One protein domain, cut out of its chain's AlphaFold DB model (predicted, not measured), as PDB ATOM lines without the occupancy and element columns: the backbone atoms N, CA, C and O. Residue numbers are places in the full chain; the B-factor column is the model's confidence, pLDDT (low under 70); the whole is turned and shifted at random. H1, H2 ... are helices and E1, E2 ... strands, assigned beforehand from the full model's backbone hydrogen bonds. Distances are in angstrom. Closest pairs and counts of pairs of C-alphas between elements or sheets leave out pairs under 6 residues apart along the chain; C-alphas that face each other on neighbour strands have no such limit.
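Overview. This is residues 2 to 131 of the 342 residues of the protein "DAO domain-containing protein" of Trichosporon asahii var. asahii (strain ATCC 90039 / CBS 2479 / JCM 2466 / KCTC 7840 / NBRC 103889/ NCYC 2677 / UAMH 7654) (UniProt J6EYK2). A loose, open triangular frame: the long helix H1, the helix H2 and the long ribbon of strands E1 and E3 make its three sides, with H1 and H2 meeting at one corner. The short strand E2 widens the ribbon near H2, the small helix H3 packs on the sheet at that end, and H4 lies beyond the opposite corner, near the end of H1. The printed part has 130 residues with four named helices and three named strands, in the order H1 E1 H2 E2 H3 E3 H4; the sheet, E1 E3 E2, is antiparallel and the class is mixed, helices and strands. The radius of gyration of the C-alphas is 18.5 A, and the spans are 53 by 40 by 31 A.

Arrangement. H1, residues 14 to 38, is on the sheet of E1, residues 45 to 53, E2, residues 86 to 89, and E3, residues 104 to 112, at a height over the sheet of 10.5 A. It runs along the strands, at 18 degrees to E3 on the local plane. E1 and E3 are antiparallel, with N 47 and O 110 within hydrogen-bond range at 3.0 A; E3 bends by 72 degrees at residue 109. H2, residues 56 to 75, touches H1 with residues 68 to 73 alone, about perpendicular at 90 degrees; their closest C-alphas, of Ser 15 and Ala 72, are 5.6 A apart. H2 is on the opposite face of the sheet from H1, at a height of 12.0 A. E1, H2 and E2 form a split strand-helix-strand unit, two strands running the same way with E3 between them, and its crossover is right-handed. E2 and E3 are antiparallel, with N 88 and O 105 within hydrogen-bond range at 2.8 A. H3, residues 90 to 97, is on the same face as H1, at a height over the sheet of 6.9 A; H1 and H3 on one face of the sheet E1 E3 E2 and H2 on the other form three layers, helices on both faces of a sheet. H4, residues 115 to 128, is not on the sheet and only just touches H1, with 3 pairs of C-alphas within 8 A, the closest those of Glu 38 and Arg 125 at 7.6 A. Every O i to N i+4 pair is within hydrogen-bond range in H1, H2, H3 and H4.

Along the chain. H1 begins at C-alpha 14, (20.487, 8.613, 41.281), and is 35.9 A long. E1 measures 23.7 A, H2 29.1 A, E2 10.2 A, H3 10.8 A and E3 22.7 A. H4, 20.0 A long, ends at C-alpha 128, (-1.022, -26.524, 53.794).

Size, cuts and confidence. The two C-alphas farthest apart, of Asp 91 and Gly 130, are 55.9 A apart. The printed part has no cut, and no link between named elements is long. Residues 2 to 13 hold no named element; of these, residues 2 to 11 have a pLDDT under 70, while the mean of the printed part is 91.1.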
ATOM      1  N   THR A   2      20.110   6.307  35.841       58.16
ATOM      2  CA  THR A   2      18.703   6.550  35.486       58.16
ATOM      3  C   THR A   2      18.623   7.454  34.256       58.16
ATOM      4  O   THR A   2      19.558   8.215  33.996       58.16
ATOM      5  N   LYS A   3      17.540   7.351  33.477       58.94
ATOM      6  CA  LYS A   3      17.267   8.224  32.327       58.94
ATOM      7  C   LYS A   3      16.077   9.145  32.666       58.94
ATOM      8  O   LYS A   3      15.077   8.646  33.194       58.94
ATOM      9  N   PRO A   4      16.155  10.468  32.427       59.91
ATOM     10  CA  PRO A   4      15.044  11.384  32.698       59.91
ATOM     11  C   PRO A   4      13.787  11.060  31.874       59.91
ATOM     12  O   PRO A   4      13.894  10.548  30.759       59.91
ATOM     13  N   LEU A   5      12.600  11.444  32.372       56.47
ATOM     14  CA  LEU A   5      11.326  11.320  31.635       56.47
ATOM     15  C   LEU A   5      11.375  12.005  30.266       56.47
ATOM     16  O   LEU A   5      10.886  11.457  29.282       56.47
ATOM     17  N   SER A   6      12.020  13.170  30.188       57.69
ATOM     18  CA  SER A   6      12.192  13.932  28.944       57.69
ATOM     19  C   SER A   6      12.990  13.191  27.872       57.69
ATOM     20  O   SER A   6      12.897  13.535  26.700       57.69
ATOM     21  N   GLU A   7      13.763  12.181  28.260       54.62
ATOM     22  CA  GLU A   7      14.537  11.341  27.349       54.62
ATOM     23  C   GLU A   7      13.957   9.913  27.273       54.62
ATOM     24  O   GLU A   7      14.585   9.003  26.729       54.62
ATOM     25  N   GLY A   8      12.752   9.699  27.811       48.59
ATOM     26  CA  GLY A   8      12.038   8.423  27.767       48.59
ATOM     27  C   GLY A   8      12.470   7.397  28.816       48.59
ATOM     28  O   GLY A   8      12.259   6.209  28.595       48.59
ATOM     29  N   GLY A   9      13.096   7.817  29.920       56.06
ATOM     30  CA  GLY A   9      13.287   6.962  31.098       56.06
ATOM     31  C   GLY A   9      12.217   7.172  32.172       56.06
ATOM     32  O   GLY A   9      11.365   8.039  32.037       56.06
ATOM     33  N   ALA A  10      12.281   6.420  33.272       62.25
ATOM     34  CA  ALA A  10      11.312   6.496  34.377       62.25
ATOM     35  C   ALA A  10      11.294   7.828  35.152       62.25
ATOM     36  O   ALA A  10      10.454   8.030  36.024       62.25
ATOM     37  N   GLY A  11      12.254   8.729  34.910       68.69
ATOM     38  CA  GLY A  11      12.422   9.929  35.740       68.69
ATOM     39  C   GLY A  11      12.983   9.643  37.129       68.69
ATOM     40  O   GLY A  11      12.946  10.522  37.990       68.69
ATOM     41  N   LEU A  12      13.520   8.440  37.331       75.50
ATOM     42  CA  LEU A  12      14.226   8.065  38.546       75.50
ATOM     43  C   LEU A  12      15.467   8.943  38.734       75.50
ATOM     44  O   LEU A  12      16.125   9.369  37.779       75.50
ATOM     45  N   LYS A  13      15.807   9.197  39.988       83.69
ATOM     46  CA  LYS A  13      17.007   9.913  40.418       83.69
ATOM     47  C   LYS A  13      18.115   8.922  40.757       83.69
ATOM     48  O   LYS A  13      17.875   7.749  41.015       83.69
ATOM     49  N   ALA A  14      19.346   9.418  40.843       84.62
ATOM     50  CA  ALA A  14      20.487   8.613  41.281       84.62
ATOM     51  C   ALA A  14      20.270   7.965  42.666       84.62
ATOM     52  O   ALA A  14      20.683   6.830  42.874       84.62
ATOM     53  N   SER A  15      19.576   8.652  43.580       86.19
ATOM     54  CA  SER A  15      19.183   8.111  44.887       86.19
ATOM     55  C   SER A  15      18.272   6.889  44.780       86.19
ATOM     56  O   SER A  15      18.377   5.980  45.594       86.19
ATOM     57  N   ASP A  16      17.407   6.850  43.767       86.31
ATOM     58  CA  ASP A  16      16.447   5.763  43.588       86.31
ATOM     59  C   ASP A  16      17.174   4.491  43.128       86.31
ATOM     60  O   ASP A  16      16.865   3.401  43.591       86.31
ATOM     61  N   ALA A  17      18.225   4.628  42.310       84.38
ATOM     62  CA  ALA A  17      19.089   3.505  41.941       84.38
ATOM     63  C   ALA A  17      19.849   2.919  43.150       84.38
ATOM     64  O   ALA A  17      20.030   1.707  43.247       84.38
ATOM     65  N   VAL A  18      20.266   3.768  44.099       90.12
ATOM     66  CA  VAL A  18      20.858   3.310  45.370       90.12
ATOM     67  C   VAL A  18      19.823   2.554  46.202       90.12
ATOM     68  O   VAL A  18      20.132   1.513  46.777       90.12
ATOM     69  N   ASP A  19      18.586   3.042  46.237       89.31
ATOM     70  CA  ASP A  19      17.493   2.382  46.944       89.31
ATOM     71  C   ASP A  19      17.166   1.003  46.371       89.31
ATOM     72  O   ASP A  19      17.005   0.063  47.149       89.31
ATOM     73  N   VAL A  20      17.137   0.872  45.042       86.38
ATOM     74  CA  VAL A  20      16.948  -0.414  44.354       86.38
ATOM     75  C   VAL A  20      18.069  -1.389  44.709       86.38
ATOM     76  O   VAL A  20      17.778  -2.500  45.135       86.38
ATOM     77  N   TYR A  21      19.337  -0.968  44.664       88.38
ATOM     78  CA  TYR A  21      20.457  -1.839  45.041       88.38
ATOM     79  C   TYR A  21      20.332  -2.381  46.474       88.38
ATOM     80  O   TYR A  21      20.515  -3.575  46.716       88.38
ATOM     81  N   HIS A  22      20.020  -1.523  47.452       90.31
ATOM     82  CA  HIS A  22      19.862  -1.988  48.838       90.31
ATOM     83  C   HIS A  22      18.630  -2.881  48.997       90.31
ATOM     84  O   HIS A  22      18.699  -3.862  49.733       90.31
ATOM     85  N   PHE A  23      17.545  -2.598  48.273       90.06
ATOM     86  CA  PHE A  23      16.377  -3.474  48.220       90.06
ATOM     87  C   PHE A  23      16.716  -4.855  47.637       90.06
ATOM     88  O   PHE A  23      16.291  -5.862  48.192       90.06
ATOM     89  N   GLU A  24      17.517  -4.935  46.574       88.81
ATOM     90  CA  GLU A  24      17.973  -6.207  45.998       88.81
ATOM     91  C   GLU A  24      18.815  -7.021  46.990       88.81
ATOM     92  O   GLU A  24      18.631  -8.235  47.110       88.81
ATOM     93  N   MET A  25      19.712  -6.363  47.734       90.81
ATOM     94  CA  MET A  25      20.520  -7.019  48.769       90.81
ATOM     95  C   MET A  25      19.652  -7.538  49.920       90.81
ATOM     96  O   MET A  25      19.806  -8.685  50.337       90.81
ATOM     97  N   GLU A  26      18.701  -6.729  50.389       92.81
ATOM     98  CA  GLU A  26      17.731  -7.129  51.415       92.81
ATOM     99  C   GLU A  26      16.817  -8.264  50.918       92.81
ATOM    100  O   GLU A  26      16.526  -9.199  51.662       92.81
ATOM    101  N   ASN A  27      16.405  -8.237  49.648       93.31
ATOM    102  CA  ASN A  27      15.608  -9.299  49.035       93.31
ATOM    103  C   ASN A  27      16.388 -10.616  48.958       93.31
ATOM    104  O   ASN A  27      15.831 -11.684  49.192       93.31
ATOM    105  N   LEU A  28      17.683 -10.560  48.664       94.44
ATOM    106  CA  LEU A  28      18.539 -11.736  48.639       94.44
ATOM    107  C   LEU A  28      18.691 -12.371  50.032       94.44
ATOM    108  O   LEU A  28      18.591 -13.594  50.156       94.44
ATOM    109  N   ASP A  29      18.847 -11.554  51.075       96.00
ATOM    110  CA  ASP A  29      18.816 -12.019  52.467       96.00
ATOM    111  C   ASP A  29      17.440 -12.597  52.837       96.00
ATOM    112  O   ASP A  29      17.342 -13.640  53.488       96.00
ATOM    113  N   TYR A  30      16.361 -11.967  52.370       96.88
ATOM    114  CA  TYR A  30      14.999 -12.440  52.596       96.88
ATOM    115  C   TYR A  30      14.716 -13.783  51.911       96.88
ATOM    116  O   TYR A  30      14.107 -14.665  52.515       96.88
ATOM    117  N   VAL A  31      15.181 -13.986  50.674       96.00
ATOM    118  CA  VAL A  31      15.054 -15.272  49.971       96.00
ATOM    119  C   VAL A  31      15.802 -16.368  50.726       96.00
ATOM    120  O   VAL A  31      15.262 -17.462  50.896       96.00
ATOM    121  N   GLU A  32      17.008 -16.083  51.221       97.00
ATOM    122  CA  GLU A  32      17.752 -17.028  52.055       97.00
ATOM    123  C   GLU A  32      16.974 -17.396  53.329       97.00
ATOM    124  O   GLU A  32      16.839 -18.584  53.646       97.00
ATOM    125  N   ASP A  33      16.419 -16.405  54.034       97.94
ATOM    126  CA  ASP A  33      15.588 -16.638  55.218       97.94
ATOM    127  C   ASP A  33      14.360 -17.495  54.886       97.94
ATOM    128  O   ASP A  33      14.109 -18.495  55.557       97.94
ATOM    129  N   VAL A  34      13.637 -17.182  53.807       96.81
ATOM    130  CA  VAL A  34      12.471 -17.954  53.352       96.81
ATOM    131  C   VAL A  34      12.852 -19.403  53.055       96.81
ATOM    132  O   VAL A  34      12.172 -20.322  53.515       96.81
ATOM    133  N   VAL A  35      13.951 -19.637  52.334       97.06
ATOM    134  CA  VAL A  35      14.427 -20.995  52.042       97.06
ATOM    135  C   VAL A  35      14.697 -21.766  53.332       97.06
ATOM    136  O   VAL A  35      14.257 -22.911  53.467       97.06
ATOM    137  N   ARG A  36      15.382 -21.150  54.302       97.00
ATOM    138  CA  ARG A  36      15.734 -21.791  55.577       97.00
ATOM    139  C   ARG A  36      14.509 -22.032  56.457       97.00
ATOM    140  O   ARG A  36      14.324 -23.142  56.960       97.00
ATOM    141  N   ARG A  37      13.666 -21.014  56.625       97.25
ATOM    142  CA  ARG A  37      12.475 -21.022  57.483       97.25
ATOM    143  C   ARG A  37      11.425 -22.009  56.986       97.25
ATOM    144  O   ARG A  37      10.946 -22.832  57.764       97.25
ATOM    145  N   GLU A  38      11.127 -21.985  55.688       96.19
ATOM    146  CA  GLU A  38      10.131 -22.868  55.066       96.19
ATOM    147  C   GLU A  38      10.701 -24.254  54.700       96.19
ATOM    148  O   GLU A  38       9.963 -25.150  54.263       96.19
ATOM    149  N   LYS A  39      12.015 -24.446  54.913       96.06
ATOM    150  CA  LYS A  39      12.787 -25.657  54.593       96.06
ATOM    151  C   LYS A  39      12.608 -26.063  53.132       96.06
ATOM    152  O   LYS A  39      12.228 -27.196  52.830       96.06
ATOM    153  N   LEU A  40      12.814 -25.104  52.233       96.44
ATOM    154  CA  LEU A  40      12.668 -25.321  50.801       96.44
ATOM    155  C   LEU A  40      13.868 -26.090  50.265       96.44
ATOM    156  O   LEU A  40      15.013 -25.661  50.375       96.44
ATOM    157  N   ASP A  41      13.581 -27.206  49.618       95.12
ATOM    158  CA  ASP A  41      14.569 -27.999  48.905       95.12
ATOM    159  C   ASP A  41      14.749 -27.449  47.481       95.12
ATOM    160  O   ASP A  41      14.251 -28.006  46.501       95.12
ATOM    161  N   ALA A  42      15.361 -26.265  47.405       94.38
ATOM    162  CA  ALA A  42      15.412 -25.420  46.214       94.38
ATOM    163  C   ALA A  42      16.832 -25.210  45.672       94.38
ATOM    164  O   ALA A  42      17.047 -24.246  44.951       94.38
ATOM    165  N   ASP A  43      17.802 -26.060  46.024       93.88
ATOM    166  CA  ASP A  43      19.214 -25.905  45.621       93.88
ATOM    167  C   ASP A  43      19.761 -24.491  45.873       93.88
ATOM    168  O   ASP A  43      20.483 -23.935  45.046       93.88
ATOM    169  N   PHE A  44      19.362 -23.869  46.986       95.19
ATOM    170  CA  PHE A  44      19.791 -22.508  47.275       95.19
ATOM    171  C   PHE A  44      21.296 -22.472  47.532       95.19
ATOM    172  O   PHE A  44      21.819 -23.185  48.392       95.19
ATOM    173  N   TRP A  45      21.975 -21.597  46.806       95.00
ATOM    174  CA  TRP A  45      23.391 -21.315  46.941       95.00
ATOM    175  C   TRP A  45      23.586 -19.818  47.162       95.00
ATOM    176  O   TRP A  45      23.007 -18.998  46.451       95.00
ATOM    177  N   ARG A  46      24.431 -19.471  48.136       95.38
ATOM    178  CA  ARG A  46      24.830 -18.099  48.464       95.38
ATOM    179  C   ARG A  46      26.313 -17.941  48.166       95.38
ATOM    180  O   ARG A  46      27.118 -18.775  48.577       95.38
ATOM    181  N   GLY A  47      26.672 -16.855  47.503       94.81
ATOM    182  CA  GLY A  47      28.059 -16.543  47.209       94.81
ATOM    183  C   GLY A  47      28.158 -15.205  46.510       94.81
ATOM    184  O   GLY A  47      27.609 -14.212  46.987       94.81
ATOM    185  N   HIS A  48      28.849 -15.184  45.378       95.19
ATOM    186  CA  HIS A  48      29.061 -13.967  44.614       95.19
ATOM    187  C   HIS A  48      28.724 -14.155  43.144       95.19
ATOM    188  O   HIS A  48      28.816 -15.255  42.595       95.19
ATOM    189  N   ARG A  49      28.380 -13.037  42.523       95.00
ATOM    190  CA  ARG A  49      28.279 -12.877  41.086       95.00
ATOM    191  C   ARG A  49      29.491 -12.122  40.581       95.00
ATOM    192  O   ARG A  49      29.956 -11.191  41.241       95.00
ATOM    193  N   LEU A  50      29.981 -12.538  39.425       97.31
ATOM    194  CA  LEU A  50      31.019 -11.852  38.678       97.31
ATOM    195  C   LEU A  50      30.381 -11.134  37.501       97.31
ATOM    196  O   LEU A  50      29.877 -11.781  36.589       97.31
ATOM    197  N   GLU A  51      30.449  -9.813  37.526       96.81
ATOM    198  CA  GLU A  51      30.216  -8.970  36.362       96.81
ATOM    199  C   GLU A  51      31.516  -8.879  35.576       96.81
ATOM    200  O   GLU A  51      32.472  -8.249  36.032       96.81
ATOM    201  N   VAL A  52      31.580  -9.567  34.442       97.75
ATOM    202  CA  VAL A  52      32.769  -9.667  33.599       97.75
ATOM    203  C   VAL A  52      32.644  -8.676  32.452       97.75
ATOM    204  O   VAL A  52      31.784  -8.822  31.589       97.75
ATOM    205  N   PHE A  53      33.545  -7.701  32.415       97.81
ATOM    206  CA  PHE A  53      33.685  -6.776  31.295       97.81
ATOM    207  C   PHE A  53      34.770  -7.297  30.361       97.81
ATOM    208  O   PHE A  53      35.847  -7.696  30.816       97.81
ATOM    209  N   THR A  54      34.484  -7.309  29.063       96.56
ATOM    210  CA  THR A  54      35.381  -7.847  28.028       96.56
ATOM    211  C   THR A  54      35.951  -6.764  27.119       96.56
ATOM    212  O   THR A  54      36.733  -7.050  26.214       96.56
ATOM    213  N   SER A  55      35.572  -5.509  27.354       95.62
ATOM    214  CA  SER A  55      36.084  -4.339  26.653       95.62
ATOM    215  C   SER A  55      36.634  -3.291  27.628       95.62
ATOM    216  O   SER A  55      36.231  -3.206  28.791       95.62
ATOM    217  N   GLU A  56      37.578  -2.472  27.160       95.88
ATOM    218  CA  GLU A  56      38.086  -1.323  27.930       95.88
ATOM    219  C   GLU A  56      36.984  -0.275  28.154       95.88
ATOM    220  O   GLU A  56      36.913   0.363  29.204       95.88
ATOM    221  N   GLU A  57      36.083  -0.119  27.179       95.31
ATOM    222  CA  GLU A  57      34.941   0.787  27.280       95.31
ATOM    223  C   GLU A  57      33.948   0.323  28.352       95.31
ATOM    224  O   GLU A  57      33.541   1.126  29.192       95.31
ATOM    225  N   GLY A  58      33.590  -0.961  28.372       93.69
ATOM    226  CA  GLY A  58      32.757  -1.571  29.407       93.69
ATOM    227  C   GLY A  58      33.352  -1.418  30.800       93.69
ATOM    228  O   GLY A  58      32.678  -0.925  31.707       93.69
ATOM    229  N   ALA A  59      34.639  -1.744  30.955       95.44
ATOM    230  CA  ALA A  59      35.351  -1.582  32.222       95.44
ATOM    231  C   ALA A  59      35.323  -0.127  32.715       95.44
ATOM    232  O   ALA A  59      34.977   0.134  33.870       95.44
ATOM    233  N   LYS A  60      35.598   0.835  31.825       95.75
ATOM    234  CA  LYS A  60      35.537   2.264  32.150       95.75
ATOM    235  C   LYS A  60      34.119   2.712  32.521       95.75
ATOM    236  O   LYS A  60      33.946   3.419  33.512       95.75
ATOM    237  N   ARG A  61      33.095   2.288  31.771       93.00
ATOM    238  CA  ARG A  61      31.684   2.602  32.072       93.00
ATOM    239  C   ARG A  61      31.254   2.051  33.430       93.00
ATOM    240  O   ARG A  61      30.526   2.728  34.160       93.00
ATOM    241  N   ASN A  62      31.718   0.856  33.793       92.94
ATOM    242  CA  ASN A  62      31.483   0.263  35.106       92.94
ATOM    243  C   ASN A  62      32.116   1.098  36.224       92.94
ATOM    244  O   ASN A  62      31.433   1.424  37.191       92.94
ATOM    245  N   GLU A  63      33.373   1.519  36.072       92.88
ATOM    246  CA  GLU A  63      34.041   2.399  37.044       92.88
ATOM    247  C   GLU A  63      33.291   3.721  37.231       92.88
ATOM    248  O   GLU A  63      32.962   4.097  38.353       92.88
ATOM    249  N   GLU A  64      32.924   4.385  36.133       93.50
ATOM    250  CA  GLU A  64      32.145   5.623  36.190       93.50
ATOM    251  C   GLU A  64      30.771   5.421  36.848       93.50
ATOM    252  O   GLU A  64      30.260   6.320  37.523       93.50
ATOM    253  N   THR A  65      30.149   4.257  36.649       90.62
ATOM    254  CA  THR A  65      28.860   3.914  37.263       90.62
ATOM    255  C   THR A  65      29.008   3.677  38.761       90.62
ATOM    256  O   THR A  65      28.221   4.235  39.526       90.62
ATOM    257  N   LEU A  66      30.034   2.939  39.195       91.31
ATOM    258  CA  LEU A  66      30.347   2.738  40.610       91.31
ATOM    259  C   LEU A  66      30.656   4.073  41.304       91.31
ATOM    260  O   LEU A  66      30.105   4.356  42.365       91.31
ATOM    261  N   ASP A  67      31.431   4.957  40.673       91.94
ATOM    262  CA  ASP A  67      31.732   6.288  41.216       91.94
ATOM    263  C   ASP A  67      30.486   7.168  41.371       91.94
ATOM    264  O   ASP A  67      30.376   7.961  42.313       91.94
ATOM    265  N   LYS A  68      29.548   7.086  40.421       91.56
ATOM    266  CA  LYS A  68      28.265   7.800  40.509       91.56
ATOM    267  C   LYS A  68      27.388   7.206  41.612       91.56
ATOM    268  O   LYS A  68      26.782   7.969  42.362       91.56
ATOM    269  N   PHE A  69      27.356   5.879  41.735       91.12
ATOM    270  CA  PHE A  69      26.613   5.172  42.776       91.12
ATOM    271  C   PHE A  69      27.112   5.558  44.171       91.12
ATOM    272  O   PHE A  69      26.323   5.979  45.014       91.12
ATOM    273  N   MET A  70      28.427   5.502  44.398       90.94
ATOM    274  CA  MET A  70      29.039   5.824  45.691       90.94
ATOM    275  C   MET A  70      28.770   7.272  46.115       90.94
ATOM    276  O   MET A  70      28.458   7.523  47.279       90.94
ATOM    277  N   ARG A  71      28.824   8.222  45.171       92.12
ATOM    278  CA  ARG A  71      28.453   9.624  45.428       92.12
ATOM    279  C   ARG A  71      26.983   9.768  45.812       92.12
ATOM    280  O   ARG A  71      26.681  10.358  46.845       92.12
ATOM    281  N   ALA A  72      26.082   9.179  45.026       92.38
ATOM    282  CA  ALA A  72      24.648   9.225  45.299       92.38
ATOM    283  C   ALA A  72      24.287   8.571  46.642       92.38
ATOM    284  O   ALA A  72      23.384   9.035  47.338       92.38
ATOM    285  N   GLN A  73      25.005   7.515  47.031       93.06
ATOM    286  CA  GLN A  73      24.811   6.853  48.315       93.06
ATOM    287  C   GLN A  73      25.191   7.756  49.491       93.06
ATOM    288  O   GLN A  73      24.451   7.812  50.473       93.06
ATOM    289  N   GLU A  74      26.313   8.471  49.397       92.25
ATOM    290  CA  GLU A  74      26.804   9.343  50.473       92.25
ATOM    291  C   GLU A  74      25.923  10.587  50.686       92.25
ATOM    292  O   GLU A  74      25.844  11.130  51.791       92.25
ATOM    293  N   GLU A  75      25.221  11.011  49.637       91.19
ATOM    294  CA  GLU A  75      24.233  12.092  49.670       91.19
ATOM    295  C   GLU A  75      22.831  11.610  50.097       91.19
ATOM    296  O   GLU A  75      21.975  12.422  50.456       91.19
ATOM    297  N   GLY A  76      22.583  10.297  50.058       88.75
ATOM    298  CA  GLY A  76      21.274   9.682  50.266       88.75
ATOM    299  C   GLY A  76      21.057   9.070  51.653       88.75
ATOM    300  O   GLY A  76      21.879   9.152  52.565       88.75
ATOM    301  N   ARG A  77      19.920   8.384  51.817       92.31
ATOM    302  CA  ARG A  77      19.526   7.736  53.087       92.31
ATOM    303  C   ARG A  77      20.391   6.535  53.490       92.31
ATOM    304  O   ARG A  77      20.303   6.078  54.624       92.31
ATOM    305  N   HIS A  78      21.202   6.019  52.566       91.94
ATOM    306  CA  HIS A  78      22.116   4.891  52.787       91.94
ATOM    307  C   HIS A  78      23.553   5.337  53.079       91.94
ATOM    308  O   HIS A  78      24.475   4.522  53.020       91.94
ATOM    309  N   LYS A  79      23.751   6.620  53.404       92.19
ATOM    310  CA  LYS A  79      25.040   7.185  53.802       92.19
ATOM    311  C   LYS A  79      25.752   6.308  54.837       92.19
ATOM    312  O   LYS A  79      25.150   5.881  55.823       92.19
ATOM    313  N   GLY A  80      27.042   6.060  54.621       89.25
ATOM    314  CA  GLY A  80      27.867   5.243  55.512       89.25
ATOM    315  C   GLY A  80      27.661   3.724  55.413       89.25
ATOM    316  O   GLY A  80      28.384   2.987  56.085       89.25
ATOM    317  N   LYS A  81      26.737   3.219  54.581       88.88
ATOM    318  CA  LYS A  81      26.672   1.780  54.280       88.88
ATOM    319  C   LYS A  81      27.814   1.384  53.340       88.88
ATOM    320  O   LYS A  81      28.043   2.025  52.319       88.88
ATOM    321  N   ALA A  82      28.522   0.303  53.657       83.38
ATOM    322  CA  ALA A  82      29.555  -0.220  52.770       83.38
ATOM    323  C   ALA A  82      28.922  -0.881  51.536       83.38
ATOM    324  O   ALA A  82      28.045  -1.737  51.671       83.38
ATOM    325  N   MET A  83      29.392  -0.521  50.340       83.19
ATOM    326  CA  MET A  83      29.064  -1.273  49.131       83.19
ATOM    327  C   MET A  83      29.825  -2.596  49.163       83.19
ATOM    328  O   MET A  83      31.048  -2.625  49.313       83.19
ATOM    329  N   GLN A  84      29.101  -3.701  49.033       84.69
ATOM    330  CA  GLN A  84      29.685  -5.038  49.028       84.69
ATOM    331  C   GLN A  84      30.180  -5.368  47.617       84.69
ATOM    332  O   GLN A  84      29.643  -6.247  46.956       84.69
ATOM    333  N   CYS A  85      31.175  -4.634  47.119       90.81
ATOM    334  CA  CYS A  85      31.746  -4.891  45.800       90.81
ATOM    335  C   CYS A  85      33.276  -4.920  45.814       90.81
ATOM    336  O   CYS A  85      33.919  -4.159  46.539       90.81
ATOM    337  N   LYS A  86      33.868  -5.761  44.963       94.69
ATOM    338  CA  LYS A  86      35.313  -5.772  44.689       94.69
ATOM    339  C   LYS A  86      35.546  -5.721  43.185       94.69
ATOM    340  O   LYS A  86      35.008  -6.555  42.468       94.69
ATOM    341  N   VAL A  87      36.382  -4.793  42.724       96.69
ATOM    342  CA  VAL A  87      36.774  -4.694  41.310       96.69
ATOM    343  C   VAL A  87      38.174  -5.272  41.122       96.69
ATOM    344  O   VAL A  87      39.106  -4.898  41.834       96.69
ATOM    345  N   LEU A  88      38.313  -6.181  40.162       97.75
ATOM    346  CA  LEU A  88      39.575  -6.737  39.676       97.75
ATOM    347  C   LEU A  88      39.818  -6.245  38.250       97.75
ATOM    348  O   LEU A  88      38.858  -6.034  37.512       97.75
ATOM    349  N   LYS A  89      41.081  -6.096  37.843       97.62
ATOM    350  CA  LYS A  89      41.457  -5.643  36.493       97.62
ATOM    351  C   LYS A  89      42.598  -6.480  35.914       97.62
ATOM    352  O   LYS A  89      43.329  -7.139  36.661       97.62
ATOM    353  N   GLY A  90      42.766  -6.432  34.594       95.56
ATOM    354  CA  GLY A  90      43.889  -7.051  33.886       95.56
ATOM    355  C   GLY A  90      44.010  -8.552  34.158       95.56
ATOM    356  O   GLY A  90      43.015  -9.272  34.183       95.56
ATOM    357  N   ASP A  91      45.223  -9.046  34.408       97.38
ATOM    358  CA  ASP A  91      45.460 -10.488  34.577       97.38
ATOM    359  C   ASP A  91      44.726 -11.106  35.778       97.38
ATOM    360  O   ASP A  91      44.435 -12.303  35.773       97.38
ATOM    361  N   GLU A  92      44.414 -10.324  36.818       97.75
ATOM    362  CA  GLU A  92      43.598 -10.824  37.930       97.75
ATOM    363  C   GLU A  92      42.143 -11.037  37.494       97.75
ATOM    364  O   GLU A  92      41.559 -12.065  37.834       97.75
ATOM    365  N   ALA A  93      41.593 -10.125  36.682       97.94
ATOM    366  CA  ALA A  93      40.266 -10.269  36.086       97.94
ATOM    367  C   ALA A  93      40.199 -11.503  35.173       97.94
ATOM    368  O   ALA A  93      39.312 -12.338  35.352       97.94
ATOM    369  N   LYS A  94      41.187 -11.685  34.286       98.12
ATOM    370  CA  LYS A  94      41.282 -12.860  33.398       98.12
ATOM    371  C   LYS A  94      41.307 -14.170  34.166       98.12
ATOM    372  O   LYS A  94      40.497 -15.055  33.902       98.12
ATOM    373  N   ARG A  95      42.173 -14.277  35.182       97.19
ATOM    374  CA  ARG A  95      42.243 -15.474  36.035       97.19
ATOM    375  C   ARG A  95      40.938 -15.720  36.788       97.19
ATOM    376  O   ARG A  95      40.501 -16.863  36.868       97.19
ATOM    377  N   ARG A  96      40.318 -14.669  37.338       97.00
ATOM    378  CA  ARG A  96      39.084 -14.790  38.128       97.00
ATOM    379  C   ARG A  96      37.881 -15.198  37.274       97.00
ATOM    380  O   ARG A  96      37.078 -16.012  37.734       97.00
ATOM    381  N   ALA A  97      37.761 -14.637  36.071       96.94
ATOM    382  CA  ALA A  97      36.704 -14.958  35.113       96.94
ATOM    383  C   ALA A  97      36.977 -16.253  34.331       96.94
ATOM    384  O   ALA A  97      36.038 -16.857  33.822       96.94
ATOM    385  N   ARG A  98      38.246 -16.683  34.258       96.75
ATOM    386  CA  ARG A  98      38.757 -17.729  33.354       96.75
ATOM    387  C   ARG A  98      38.494 -17.398  31.881       96.75
ATOM    388  O   ARG A  98      38.068 -18.263  31.118       96.75
ATOM    389  N   MET A  99      38.715 -16.138  31.509       97.31
ATOM    390  CA  MET A  99      38.461 -15.600  30.169       97.31
ATOM    391  C   MET A  99      39.585 -14.642  29.764       97.31
ATOM    392  O   MET A  99      39.800 -13.629  30.433       97.31
ATOM    393  N   GLN A 100      40.249 -14.903  28.633       96.38
ATOM    394  CA  GLN A 100      41.387 -14.085  28.179       96.38
ATOM    395  C   GLN A 100      40.972 -12.664  27.790       96.38
ATOM    396  O   GLN A 100      41.785 -11.739  27.843       96.38
ATOM    397  N   THR A 101      39.711 -12.499  27.392       96.38
ATOM    398  CA  THR A 101      39.113 -11.226  26.992       96.38
ATOM    399  C   THR A 101      38.703 -10.357  28.176       96.38
ATOM    400  O   THR A 101      38.415  -9.185  27.969       96.38
ATOM    401  N   ALA A 102      38.692 -10.875  29.411       97.94
ATOM    402  CA  ALA A 102      38.263 -10.093  30.567       97.94
ATOM    403  C   ALA A 102      39.231  -8.930  30.849       97.94
ATOM    404  O   ALA A 102      40.420  -9.132  31.115       97.94
ATOM    405  N   THR A 103      38.703  -7.709  30.829       98.06
ATOM    406  CA  THR A 103      39.426  -6.468  31.144       98.06
ATOM    407  C   THR A 103      39.234  -6.084  32.609       98.06
ATOM    408  O   THR A 103      40.194  -5.712  33.293       98.06
ATOM    409  N   ALA A 104      38.013  -6.259  33.124       98.38
ATOM    410  CA  ALA A 104      37.656  -6.044  34.519       98.38
ATOM    411  C   ALA A 104      36.606  -7.050  35.003       98.38
ATOM    412  O   ALA A 104      35.811  -7.572  34.223       98.38
ATOM    413  N   VAL A 105      36.593  -7.308  36.312       98.38
ATOM    414  CA  VAL A 105      35.558  -8.105  36.980       98.38
ATOM    415  C   VAL A 105      35.078  -7.380  38.228       98.38
ATOM    416  O   VAL A 105      35.874  -7.138  39.136       98.38
ATOM    417  N   THR A 106      33.781  -7.095  38.313       97.50
ATOM    418  CA  THR A 106      33.138  -6.636  39.551       97.50
ATOM    419  C   THR A 106      32.515  -7.833  40.261       97.50
ATOM    420  O   THR A 106      31.698  -8.548  39.698       97.50
ATOM    421  N   THR A 107      32.894  -8.068  41.511       95.94
ATOM    422  CA  THR A 107      32.324  -9.118  42.361       95.94
ATOM    423  C   THR A 107      31.314  -8.503  43.321       95.94
ATOM    424  O   THR A 107      31.688  -7.576  44.036       95.94
ATOM    425  N   VAL A 108      30.088  -9.028  43.377       92.81
ATOM    426  CA  VAL A 108      29.019  -8.600  44.309       92.81
ATOM    427  C   VAL A 108      28.321  -9.809  44.948       92.81
ATOM    428  O   VAL A 108      28.309 -10.875  44.329       92.81
ATOM    429  N   PRO A 109      27.751  -9.704  46.165       94.56
ATOM    430  CA  PRO A 109      26.939 -10.758  46.754       94.56
ATOM    431  C   PRO A 109      25.814 -11.190  45.823       94.56
ATOM    432  O   PRO A 109      25.128 -10.367  45.221       94.56
ATOM    433  N   ALA A 110      25.606 -12.496  45.741       93.69
ATOM    434  CA  ALA A 110      24.552 -13.078  44.934       93.69
ATOM    435  C   ALA A 110      24.049 -14.383  45.546       93.69
ATOM    436  O   ALA A 110      24.591 -14.903  46.530       93.69
ATOM    437  N   GLY A 111      22.991 -14.905  44.945       93.00
ATOM    438  CA  GLY A 111      22.506 -16.241  45.208       93.00
ATOM    439  C   GLY A 111      21.901 -16.844  43.955       93.00
ATOM    440  O   GLY A 111      21.589 -16.148  42.991       93.00
ATOM    441  N   SER A 112      21.753 -18.158  43.974       93.25
ATOM    442  CA  SER A 112      20.978 -18.886  42.982       93.25
ATOM    443  C   SER A 112      20.123 -19.926  43.685       93.25
ATOM    444  O   SER A 112      20.403 -20.328  44.812       93.25
ATOM    445  N   TRP A 113      19.044 -20.327  43.031       93.75
ATOM    446  CA  TRP A 113      18.171 -21.398  43.485       93.75
ATOM    447  C   TRP A 113      17.470 -22.003  42.275       93.75
ATOM    448  O   TRP A 113      17.351 -21.370  41.224       93.75
ATOM    449  N   HIS A 114      16.993 -23.229  42.411       94.19
ATOM    450  CA  HIS A 114      16.217 -23.901  41.391       94.19
ATOM    451  C   HIS A 114      14.778 -23.350  41.382       94.19
ATOM    452  O   HIS A 114      13.991 -23.677  42.279       94.19
ATOM    453  N   PRO A 115      14.356 -22.612  40.336       92.31
ATOM    454  CA  PRO A 115      13.105 -21.852  40.361       92.31
ATOM    455  C   PRO A 115      11.874 -22.752  40.516       92.31
ATOM    456  O   PRO A 115      11.033 -22.513  41.378       92.31
ATOM    457  N   HIS A 116      11.792 -23.849  39.753       93.81
ATOM    458  CA  HIS A 116      10.660 -24.775  39.862       93.81
ATOM    459  C   HIS A 116      10.541 -25.413  41.257       93.81
ATOM    460  O   HIS A 116       9.449 -25.456  41.820       93.81
ATOM    461  N   ARG A 117      11.649 -25.888  41.842       95.12
ATOM    462  CA  ARG A 117      11.647 -26.499  43.180       95.12
ATOM    463  C   ARG A 117      11.300 -25.479  44.266       95.12
ATOM    464  O   ARG A 117      10.469 -25.778  45.118       95.12
ATOM    465  N   GLY A 118      11.859 -24.268  44.189       95.50
ATOM    466  CA  GLY A 118      11.543 -23.170  45.105       95.50
ATOM    467  C   GLY A 118      10.065 -22.783  45.069       95.50
ATOM    468  O   GLY A 118       9.382 -22.847  46.091       95.50
ATOM    469  N   VAL A 119       9.538 -22.470  43.881       95.31
ATOM    470  CA  VAL A 119       8.139 -22.045  43.702       95.31
ATOM    471  C   VAL A 119       7.155 -23.157  44.069       95.31
ATOM    472  O   VAL A 119       6.179 -22.906  44.774       95.31
ATOM    473  N   THR A 120       7.400 -24.402  43.649       96.44
ATOM    474  CA  THR A 120       6.516 -25.519  44.028       96.44
ATOM    475  C   THR A 120       6.594 -25.837  45.518       96.44
ATOM    476  O   THR A 120       5.574 -26.180  46.114       96.44
ATOM    477  N   GLY A 121       7.764 -25.684  46.145       97.06
ATOM    478  CA  GLY A 121       7.925 -25.774  47.594       97.06
ATOM    479  C   GLY A 121       7.071 -24.742  48.329       97.06
ATOM    480  O   GLY A 121       6.280 -25.113  49.194       97.06
ATOM    481  N   LEU A 122       7.147 -23.472  47.923       96.75
ATOM    482  CA  LEU A 122       6.311 -22.396  48.466       96.75
ATOM    483  C   LEU A 122       4.816 -22.651  48.246       96.75
ATOM    484  O   LEU A 122       4.020 -22.495  49.171       96.75
ATOM    485  N   MET A 123       4.423 -23.102  47.053       97.06
ATOM    486  CA  MET A 123       3.025 -23.420  46.764       97.06
ATOM    487  C   MET A 123       2.509 -24.551  47.661       97.06
ATOM    488  O   MET A 123       1.395 -24.464  48.167       97.06
ATOM    489  N   ARG A 124       3.312 -25.593  47.924       96.88
ATOM    490  CA  ARG A 124       2.933 -26.655  48.874       96.88
ATOM    491  C   ARG A 124       2.673 -26.091  50.270       96.88
ATOM    492  O   ARG A 124       1.636 -26.406  50.845       96.88
ATOM    493  N   ARG A 125       3.538 -25.199  50.769       96.56
ATOM    494  CA  ARG A 125       3.321 -24.509  52.056       96.56
ATOM    495  C   ARG A 125       2.029 -23.700  52.060       96.56
ATOM    496  O   ARG A 125       1.254 -23.782  53.005       96.56
ATOM    497  N   ALA A 126       1.752 -22.966  50.988       96.56
ATOM    498  CA  ALA A 126       0.517 -22.198  50.866       96.56
ATOM    499  C   ALA A 126      -0.737 -23.099  50.879       96.56
ATOM    500  O   ALA A 126      -1.719 -22.773  51.548       96.56
ATOM    501  N   LEU A 127      -0.705 -24.251  50.197       97.62
ATOM    502  CA  LEU A 127      -1.798 -25.233  50.227       97.62
ATOM    503  C   LEU A 127      -2.026 -25.798  51.639       97.62
ATOM    504  O   LEU A 127      -3.173 -25.929  52.060       97.62
ATOM    505  N   GLU A 128      -0.954 -26.082  52.388       97.12
ATOM    506  CA  GLU A 128      -1.022 -26.524  53.794       97.12
ATOM    507  C   GLU A 128      -1.709 -25.478  54.697       97.12
ATOM    508  O   GLU A 128      -2.349 -25.841  55.682       97.12
ATOM    509  N   GLN A 129      -1.641 -24.194  54.331       97.00
ATOM    510  CA  GLN A 129      -2.321 -23.079  55.009       97.00
ATOM    511  C   GLN A 129      -3.743 -22.804  54.476       97.00
ATOM    512  O   GLN A 129      -4.378 -21.822  54.858       97.00
ATOM    513  N   GLY A 130      -4.268 -23.654  53.587       97.88
ATOM    514  CA  GLY A 130      -5.636 -23.557  53.071       97.88
ATOM    515  C   GLY A 130      -5.809 -22.685  51.825       97.88
ATOM    516  O   GLY A 130      -6.948 -22.445  51.410       97.88
ATOM    517  N   VAL A 131      -4.718 -22.234  51.191       97.75
ATOM    518  CA  VAL A 131      -4.795 -21.618  49.858       97.75
ATOM    519  C   VAL A 131      -5.362 -22.636  48.870       97.75
ATOM    520  O   VAL A 131      -5.037 -23.820  48.913       97.75
TER     521      VAL A 131